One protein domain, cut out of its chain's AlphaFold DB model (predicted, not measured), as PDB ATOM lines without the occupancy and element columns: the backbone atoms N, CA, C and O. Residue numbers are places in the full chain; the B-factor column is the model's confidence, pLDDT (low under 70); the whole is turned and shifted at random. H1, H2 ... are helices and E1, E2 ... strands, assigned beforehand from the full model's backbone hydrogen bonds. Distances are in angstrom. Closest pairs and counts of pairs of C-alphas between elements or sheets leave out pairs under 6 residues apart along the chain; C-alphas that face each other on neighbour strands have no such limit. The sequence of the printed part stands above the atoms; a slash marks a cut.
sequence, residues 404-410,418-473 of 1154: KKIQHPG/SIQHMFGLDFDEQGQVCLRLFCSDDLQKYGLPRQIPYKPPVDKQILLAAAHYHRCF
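This is residues 404 to 410 and 418 to 473 of the 1154 residues of an uncharacterized protein of Sphaerobolus stellatus (strain SS14) (UniProt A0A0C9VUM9). A small two-stranded hairpin, E1 and E2, sits in the middle, with one longer helix, H2, near it but only just apart from it; between them the chain makes a wide loop that goes out past the short helix H1 and folds back past the hairpin to H2. A separate short piece, residues 404 to 410, lies by the first end of H2. The printed part has 63 residues, with two named strands and two named helices in the order E1, E2, H1, H2; the sheet, E1 - E2, is antiparallel. The class is mixed, helices and strands, with 28 residues in named elements, under half of those printed. The whole is only just loose, close to compact, with a radius of gyration of the C-alphas of 12.8 A and spans of 38 by 31 by 18 A.

Start with the sheet: E1, residues 423 to 427, and E2, residues 433 to 437, are antiparallel neighbours and form a hairpin, with an angle of 142 degrees between their directions. Look at C-alphas 425 and 435, which face each other at 5.0 A. Then find N 424 and O 436, 2.9 A apart, and N 436 and O 424, 2.8 A apart, both pairs within hydrogen-bond range. Moving outward, H2, residues 460 to 473, is only just apart from E1, their closest C-alphas being 8.1 A apart, and only just apart from E2, at 8.3 A. H1, residues 441 to 444, is apart from E1 and from H2. In H2 every O i to N i+4 pair is within hydrogen-bond range; H1 is too short for such a pair, and its 1 pair of O i and N i+3 is within range.

Find C-alpha 423 at (124.620, 10.402, 21.296); from there E1 runs 13.5 A to Phe 427. E2 runs 13.1 A from Val 433 to Leu 437. H1 goes from Asp 441 to Gln 444, 5.6 A. Look next at C-alpha 460, at (118.835, 23.576, 16.629), where H2 begins; it runs 19.9 A to C-alpha 473 at (122.793, 12.984, 33.028).

The two C-alphas farthest apart are those of Lys 405 and Tyr 446, 38.6 A. Residues 411 to 417 are cut out and not printed; C-alphas 410 and 418 are 23.1 A apart across the cut. The links E1 to E2 and E2 to H1 are tight, while H1 to H2 is a long link of 15 residues, 445 to 459. The mean pLDDT of the printed part is 70.9; look for values under 70 at residues 406 to 410, 418 to 421 and 439 to 455.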
ATOM      1  N   LYS A 404     127.738  22.457  10.716       71.69
ATOM      2  CA  LYS A 404     128.190  23.865  10.660       71.69
ATOM      3  C   LYS A 404     127.056  24.877  10.433       71.69
ATOM      4  O   LYS A 404     127.207  26.034  10.804       71.69
ATOM      5  N   LYS A 405     125.943  24.464   9.811       70.81
ATOM      6  CA  LYS A 405     124.766  25.314   9.547       70.81
ATOM      7  C   LYS A 405     123.754  25.314  10.698       70.81
ATOM      8  O   LYS A 405     122.986  26.260  10.823       70.81
ATOM      9  N   ILE A 406     123.751  24.259  11.513       67.25
ATOM     10  CA  ILE A 406     122.780  24.023  12.596       67.25
ATOM     11  C   ILE A 406     123.371  24.438  13.961       67.25
ATOM     12  O   ILE A 406     122.634  24.783  14.881       67.25
ATOM     13  N   GLN A 407     124.702  24.471  14.087       65.62
ATOM     14  CA  GLN A 407     125.432  24.748  15.326       65.62
ATOM     15  C   GLN A 407     124.937  26.006  16.070       65.62
ATOM     16  O   GLN A 407     124.884  27.115  15.532       65.62
ATOM     17  N   HIS A 408     124.600  25.836  17.350       63.75
ATOM     18  CA  HIS A 408     124.148  26.915  18.225       63.75
ATOM     19  C   HIS A 408     125.328  27.534  19.011       63.75
ATOM     20  O   HIS A 408     126.134  26.782  19.555       63.75
ATOM     21  N   PRO A 409     125.440  28.873  19.164       55.03
ATOM     22  CA  PRO A 409     126.566  29.505  19.876       55.03
ATOM     23  C   PRO A 409     126.715  29.153  21.370       55.03
ATOM     24  O   PRO A 409     127.762  29.423  21.959       55.03
ATOM     25  N   GLY A 410     125.676  28.591  21.996       52.66
ATOM     26  CA  GLY A 410     125.706  28.040  23.364       52.66
ATOM     27  C   GLY A 410     126.028  26.540  23.453       52.66
ATOM     28  O   GLY A 410     126.033  25.988  24.548       52.66
ATOM     29  N   SER A 418     135.344   8.010  20.033       55.41
ATOM     30  CA  SER A 418     135.121   7.049  21.119       55.41
ATOM     31  C   SER A 418     133.703   6.470  21.050       55.41
ATOM     32  O   SER A 418     132.785   7.054  20.469       55.41
ATOM     33  N   ILE A 419     133.542   5.275  21.608       50.88
ATOM     34  CA  ILE A 419     132.343   4.443  21.470       50.88
ATOM     35  C   ILE A 419     131.381   4.546  22.666       50.88
ATOM     36  O   ILE A 419     130.277   4.011  22.578       50.88
ATOM     37  N   GLN A 420     131.789   5.252  23.726       56.66
ATOM     38  CA  GLN A 420     131.135   5.323  25.045       56.66
ATOM     39  C   GLN A 420     130.047   6.412  25.173       56.66
ATOM     40  O   GLN A 420     129.491   6.601  26.252       56.66
ATOM     41  N   HIS A 421     129.776   7.177  24.113       66.44
ATOM     42  CA  HIS A 421     128.909   8.359  24.178       66.44
ATOM     43  C   HIS A 421     127.457   8.022  23.824       66.44
ATOM     44  O   HIS A 421     127.202   7.315  22.852       66.44
ATOM     45  N   MET A 422     126.520   8.589  24.591       73.75
ATOM     46  CA  MET A 422     125.069   8.340  24.499       73.75
ATOM     47  C   MET A 422     124.429   8.845  23.198       73.75
ATOM     48  O   MET A 422     123.313   8.463  22.858       73.75
ATOM     49  N   PHE A 423     125.129   9.717  22.473       80.12
ATOM     50  CA  PHE A 423     124.620  10.402  21.296       80.12
ATOM     51  C   PHE A 423     125.575  10.244  20.123       80.12
ATOM     52  O   PHE A 423     126.788  10.441  20.246       80.12
ATOM     53  N   GLY A 424     125.016   9.956  18.955       77.81
ATOM     54  CA  GLY A 424     125.728  10.031  17.693       77.81
ATOM     55  C   GLY A 424     124.889  10.626  16.576       77.81
ATOM     56  O   GLY A 424     123.714  10.928  16.754       77.81
ATOM     57  N   LEU A 425     125.521  10.820  15.424       78.56
ATOM     58  CA  LEU A 425     124.910  11.469  14.265       78.56
ATOM     59  C   LEU A 425     125.038  10.591  13.027       78.56
ATOM     60  O   LEU A 425     126.144  10.161  12.686       78.56
ATOM     61  N   ASP A 426     123.897  10.348  12.392       80.06
ATOM     62  CA  ASP A 426     123.697   9.515  11.206       80.06
ATOM     63  C   ASP A 426     122.819  10.265  10.189       80.06
ATOM     64  O   ASP A 426     122.373  11.384  10.457       80.06
ATOM     65  N   PHE A 427     122.516   9.632   9.059       79.38
ATOM     66  CA  PHE A 427     121.418  10.046   8.186       79.38
ATOM     67  C   PHE A 427     120.164   9.167   8.372       79.38
ATOM     68  O   PHE A 427     120.243   8.026   8.846       79.38
ATOM     69  N   ASP A 428     118.994   9.702   8.024       76.19
ATOM     70  CA  ASP A 428     117.797   8.908   7.713       76.19
ATOM     71  C   ASP A 428     117.796   8.453   6.237       76.19
ATOM     72  O   ASP A 428     118.745   8.691   5.482       76.19
ATOM     73  N   GLU A 429     116.732   7.765   5.827       75.69
ATOM     74  CA  GLU A 429     116.548   7.266   4.457       75.69
ATOM     75  C   GLU A 429     116.281   8.408   3.455       75.69
ATOM     76  O   GLU A 429     116.518   8.271   2.255       75.69
ATOM     77  N   GLN A 430     115.840   9.561   3.961       74.75
ATOM     78  CA  GLN A 430     115.517  10.786   3.235       74.75
ATOM     79  C   GLN A 430     116.736  11.728   3.096       74.75
ATOM     80  O   GLN A 430     116.669  12.747   2.402       74.75
ATOM     81  N   GLY A 431     117.868  11.405   3.728       74.44
ATOM     82  CA  GLY A 431     119.097  12.195   3.700       74.44
ATOM     83  C   GLY A 431     119.114  13.413   4.636       74.44
ATOM     84  O   GLY A 431     119.967  14.297   4.464       74.44
ATOM     85  N   GLN A 432     118.232  13.493   5.633       77.81
ATOM     86  CA  GLN A 432     118.353  14.417   6.769       77.81
ATOM     87  C   GLN A 432     119.365  13.880   7.794       77.81
ATOM     88  O   GLN A 432     119.676  12.695   7.799       77.81
ATOM     89  N   VAL A 433     119.937  14.756   8.627       80.44
ATOM     90  CA  VAL A 433     120.823  14.321   9.726       80.44
ATOM     91  C   VAL A 433     119.938  13.968  10.907       80.44
ATOM     92  O   VAL A 433     119.126  14.803  11.286       80.44
ATOM     93  N   CYS A 434     120.125  12.801  11.517       81.06
ATOM     94  CA  CYS A 434     119.331  12.358  12.661       81.06
ATOM     95  C   CYS A 434     120.210  11.997  13.860       81.06
ATOM     96  O   CYS A 434     121.355  11.549  13.714       81.06
ATOM     97  N   LEU A 435     119.663  12.201  15.060       80.44
ATOM     98  CA  LEU A 435     120.313  11.852  16.314       80.44
ATOM     99  C   LEU A 435     120.127  10.351  16.522       80.44
ATOM    100  O   LEU A 435     119.002   9.869  16.546       80.44
ATOM    101  N   ARG A 436     121.215   9.595  16.673       79.19
ATOM    102  CA  ARG A 436     121.145   8.191  17.083       79.19
ATOM    103  C   ARG A 436     121.470   8.082  18.566       79.19
ATOM    104  O   ARG A 436     122.521   8.548  19.007       79.19
ATOM    105  N   LEU A 437     120.576   7.424  19.291       78.56
ATOM    106  CA  LEU A 437     120.664   7.184  20.725       78.56
ATOM    107  C   LEU A 437     121.426   5.877  21.002       78.56
ATOM    108  O   LEU A 437     121.244   4.871  20.307       78.56
ATOM    109  N   PHE A 438     122.299   5.908  22.007       75.00
ATOM    110  CA  PHE A 438     123.167   4.803  22.409       75.00
ATOM    111  C   PHE A 438     123.014   4.520  23.903       75.00
ATOM    112  O   PHE A 438     123.183   5.411  24.737       75.00
ATOM    113  N   CYS A 439     122.798   3.251  24.251       68.94
ATOM    114  CA  CYS A 439     122.944   2.810  25.633       68.94
ATOM    115  C   CYS A 439     124.429   2.849  26.052       68.94
ATOM    116  O   CYS A 439     125.337   2.747  25.217       68.94
ATOM    117  N   SER A 440     124.695   3.001  27.351       65.69
ATOM    118  CA  SER A 440     126.060   2.913  27.881       65.69
ATOM    119  C   SER A 440     126.650   1.512  27.659       65.69
ATOM    120  O   SER A 440     125.929   0.516  27.587       65.69
ATOM    121  N   ASP A 441     127.981   1.403  27.567       61.59
ATOM    122  CA  ASP A 441     128.651   0.099  27.406       61.59
ATOM    123  C   ASP A 441     128.318  -0.886  28.543       61.59
ATOM    124  O   ASP A 441     128.199  -2.090  28.313       61.59
ATOM    125  N   ASP A 442     128.041  -0.368  29.741       58.66
ATOM    126  CA  ASP A 442     127.546  -1.134  30.885       58.66
ATOM    127  C   ASP A 442     126.165  -1.777  30.692       58.66
ATOM    128  O   ASP A 442     125.850  -2.704  31.431       58.66
ATOM    129  N   LEU A 443     125.344  -1.344  29.731       63.34
ATOM    130  CA  LEU A 443     124.027  -1.944  29.479       63.34
ATOM    131  C   LEU A 443     124.079  -3.132  28.503       63.34
ATOM    132  O   LEU A 443     123.249  -4.035  28.593       63.34
ATOM    133  N   GLN A 444     125.112  -3.219  27.656       61.62
ATOM    134  CA  GLN A 444     125.314  -4.358  26.744       61.62
ATOM    135  C   GLN A 444     125.526  -5.686  27.501       61.62
ATOM    136  O   GLN A 444     125.154  -6.747  27.001       61.62
ATOM    137  N   LYS A 445     126.047  -5.649  28.739       60.28
ATOM    138  CA  LYS A 445     126.209  -6.845  29.597       60.28
ATOM    139  C   LYS A 445     124.885  -7.431  30.120       60.28
ATOM    140  O   LYS A 445     124.903  -8.509  30.706       60.28
ATOM    141  N   TYR A 446     123.763  -6.741  29.894       58.41
ATOM    142  CA  TYR A 446     122.402  -7.210  30.179       58.41
ATOM    143  C   TYR A 446     121.585  -7.465  28.893       58.41
ATOM    144  O   TYR A 446     120.367  -7.554  28.951       58.41
ATOM    145  N   GLY A 447     122.232  -7.568  27.724       58.25
ATOM    146  CA  GLY A 447     121.577  -7.947  26.462       58.25
ATOM    147  C   GLY A 447     120.891  -6.814  25.688       58.25
ATOM    148  O   GLY A 447     120.458  -7.043  24.560       58.25
ATOM    149  N   LEU A 448     120.835  -5.592  26.231       64.06
ATOM    150  CA  LEU A 448     120.261  -4.440  25.528       64.06
ATOM    151  C   LEU A 448     121.056  -4.106  24.247       64.06
ATOM    152  O   LEU A 448     122.295  -4.096  24.270       64.06
ATOM    153  N   PRO A 449     120.379  -3.787  23.126       63.41
ATOM    154  CA  PRO A 449     121.042  -3.431  21.881       63.41
ATOM    155  C   PRO A 449     121.837  -2.132  22.042       63.41
ATOM    156  O   PRO A 449     121.392  -1.169  22.666       63.41
ATOM    157  N   ARG A 450     123.025  -2.081  21.425       66.50
ATOM    158  CA  ARG A 450     123.926  -0.916  21.496       66.50
ATOM    159  C   ARG A 450     123.324   0.365  20.900       66.50
ATOM    160  O   ARG A 450     123.749   1.463  21.248       66.50
ATOM    161  N   GLN A 451     122.389   0.220  19.967       67.88
ATOM    162  CA  GLN A 451     121.683   1.313  19.306       67.88
ATOM    163  C   GLN A 451     120.191   1.144  19.553       67.88
ATOM    164  O   GLN A 451     119.668   0.039  19.419       67.88
ATOM    165  N   ILE A 452     119.520   2.245  19.866       68.50
ATOM    166  CA  ILE A 452     118.060   2.303  19.949       68.50
ATOM    167  C   ILE A 452     117.502   2.551  18.527       68.50
ATOM    168  O   ILE A 452     118.175   3.229  17.741       68.50
ATOM    169  N   PRO A 453     116.319   2.015  18.155       59.50
ATOM    170  CA  PRO A 453     115.757   2.198  16.808       59.50
ATOM    171  C   PRO A 453     115.450   3.661  16.445       59.50
ATOM    172  O   PRO A 453     115.555   4.045  15.281       59.50
ATOM    173  N   TYR A 454     115.082   4.466  17.443       67.38
ATOM    174  CA  TYR A 454     114.595   5.833  17.281       67.38
ATOM    175  C   TYR A 454     115.670   6.815  16.769       67.38
ATOM    176  O   TYR A 454     116.827   6.790  17.204       67.38
ATOM    177  N   LYS A 455     115.270   7.689  15.832       69.75
ATOM    178  CA  LYS A 455     116.130   8.641  15.102       69.75
ATOM    179  C   LYS A 455     115.421   9.994  14.849       69.75
ATOM    180  O   LYS A 455     114.944  10.209  13.733       69.75
ATOM    181  N   PRO A 456     115.347  10.934  15.807       72.56
ATOM    182  CA  PRO A 456     114.747  12.241  15.543       72.56
ATOM    183  C   PRO A 456     115.647  13.102  14.623       72.56
ATOM    184  O   PRO A 456     116.879  13.062  14.763       72.56
ATOM    185  N   PRO A 457     115.071  13.882  13.684       75.44
ATOM    186  CA  PRO A 457     115.821  14.723  12.749       75.44
ATOM    187  C   PRO A 457     116.460  15.917  13.467       75.44
ATOM    188  O   PRO A 457     115.797  16.665  14.171       75.44
ATOM    189  N   VAL A 458     117.766  16.113  13.300       77.44
ATOM    190  CA  VAL A 458     118.561  17.075  14.075       77.44
ATOM    191  C   VAL A 458     118.342  18.499  13.590       77.44
ATOM    192  O   VAL A 458     118.828  18.897  12.530       77.44
ATOM    193  N   ASP A 459     117.701  19.289  14.442       77.69
ATOM    194  CA  ASP A 459     117.589  20.735  14.323       77.69
ATOM    195  C   ASP A 459     118.420  21.453  15.423       77.69
ATOM    196  O   ASP A 459     119.298  20.876  16.073       77.69
ATOM    197  N   LYS A 460     118.180  22.752  15.612       72.56
ATOM    198  CA  LYS A 460     118.835  23.576  16.629       72.56
ATOM    199  C   LYS A 460     118.278  23.349  18.043       72.56
ATOM    200  O   LYS A 460     119.032  23.517  19.001       72.56
ATOM    201  N   GLN A 461     117.001  22.987  18.181       73.69
ATOM    202  CA  GLN A 461     116.344  22.694  19.459       73.69
ATOM    203  C   GLN A 461     116.757  21.319  19.997       73.69
ATOM    204  O   GLN A 461     117.177  21.224  21.145       73.69
ATOM    205  N   ILE A 462     116.781  20.285  19.153       78.69
ATOM    206  CA  ILE A 462     117.247  18.932  19.496       78.69
ATOM    207  C   ILE A 462     118.708  18.935  19.958       78.69
ATOM    208  O   ILE A 462     119.042  18.264  20.936       78.69
ATOM    209  N   LEU A 463     119.581  19.746  19.346       75.12
ATOM    210  CA  LEU A 463     120.952  19.917  19.845       75.12
ATOM    211  C   LEU A 463     121.013  20.589  21.225       75.12
ATOM    212  O   LEU A 463     121.872  20.219  22.019       75.12
ATOM    213  N   LEU A 464     120.130  21.548  21.531       73.88
ATOM    214  CA  LEU A 464     120.045  22.189  22.853       73.88
ATOM    215  C   LEU A 464     119.485  21.233  23.920       73.88
ATOM    216  O   LEU A 464     120.033  21.158  25.022       73.88
ATOM    217  N   ALA A 465     118.445  20.471  23.577       77.62
ATOM    218  CA  ALA A 465     117.803  19.501  24.459       77.62
ATOM    219  C   ALA A 465     118.734  18.327  24.791       77.62
ATOM    220  O   ALA A 465     118.898  17.979  25.962       77.62
ATOM    221  N   ALA A 466     119.430  17.780  23.786       79.81
ATOM    222  CA  ALA A 466     120.470  16.773  23.985       79.81
ATOM    223  C   ALA A 466     121.640  17.316  24.815       79.81
ATOM    224  O   ALA A 466     122.197  16.588  25.633       79.81
ATOM    225  N   ALA A 467     121.991  18.598  24.668       76.12
ATOM    226  CA  ALA A 467     123.039  19.230  25.464       76.12
ATOM    227  C   ALA A 467     122.663  19.360  26.948       76.12
ATOM    228  O   ALA A 467     123.474  19.052  27.824       76.12
ATOM    229  N   HIS A 468     121.434  19.794  27.239       77.25
ATOM    230  CA  HIS A 468     120.907  19.879  28.604       77.25
ATOM    231  C   HIS A 468     120.740  18.492  29.235       77.25
ATOM    232  O   HIS A 468     121.200  18.273  30.357       77.25
ATOM    233  N   TYR A 469     120.197  17.528  28.487       82.06
ATOM    234  CA  TYR A 469     120.070  16.140  28.926       82.06
ATOM    235  C   TYR A 469     121.434  15.511  29.227       82.06
ATOM    236  O   TYR A 469     121.640  14.988  30.319       82.06
ATOM    237  N   HIS A 470     122.404  15.621  28.310       78.62
ATOM    238  CA  HIS A 470     123.776  15.134  28.496       78.62
ATOM    239  C   HIS A 470     124.423  15.714  29.761       78.62
ATOM    240  O   HIS A 470     125.018  14.981  30.552       78.62
ATOM    241  N   ARG A 471     124.261  17.026  29.981       74.81
ATOM    242  CA  ARG A 471     124.772  17.756  31.148       74.81
ATOM    243  C   ARG A 471     124.175  17.231  32.455       74.81
ATOM    244  O   ARG A 471     124.921  16.850  33.354       74.81
ATOM    245  N   CYS A 472     122.848  17.169  32.546       78.19
ATOM    246  CA  CYS A 472     122.140  16.707  33.742       78.19
ATOM    247  C   CYS A 472     122.372  15.204  33.993       78.19
ATOM    248  O   CYS A 472     122.538  14.760  35.133       78.19
ATOM    249  N   PHE A 473     122.485  14.405  32.928       79.44
ATOM    250  CA  PHE A 473     122.793  12.984  33.028       79.44
ATOM    251  C   PHE A 473     124.252  12.708  33.435       79.44
ATOM    252  O   PHE A 473     124.510  11.728  34.132       79.44
TER     253      PHE A 473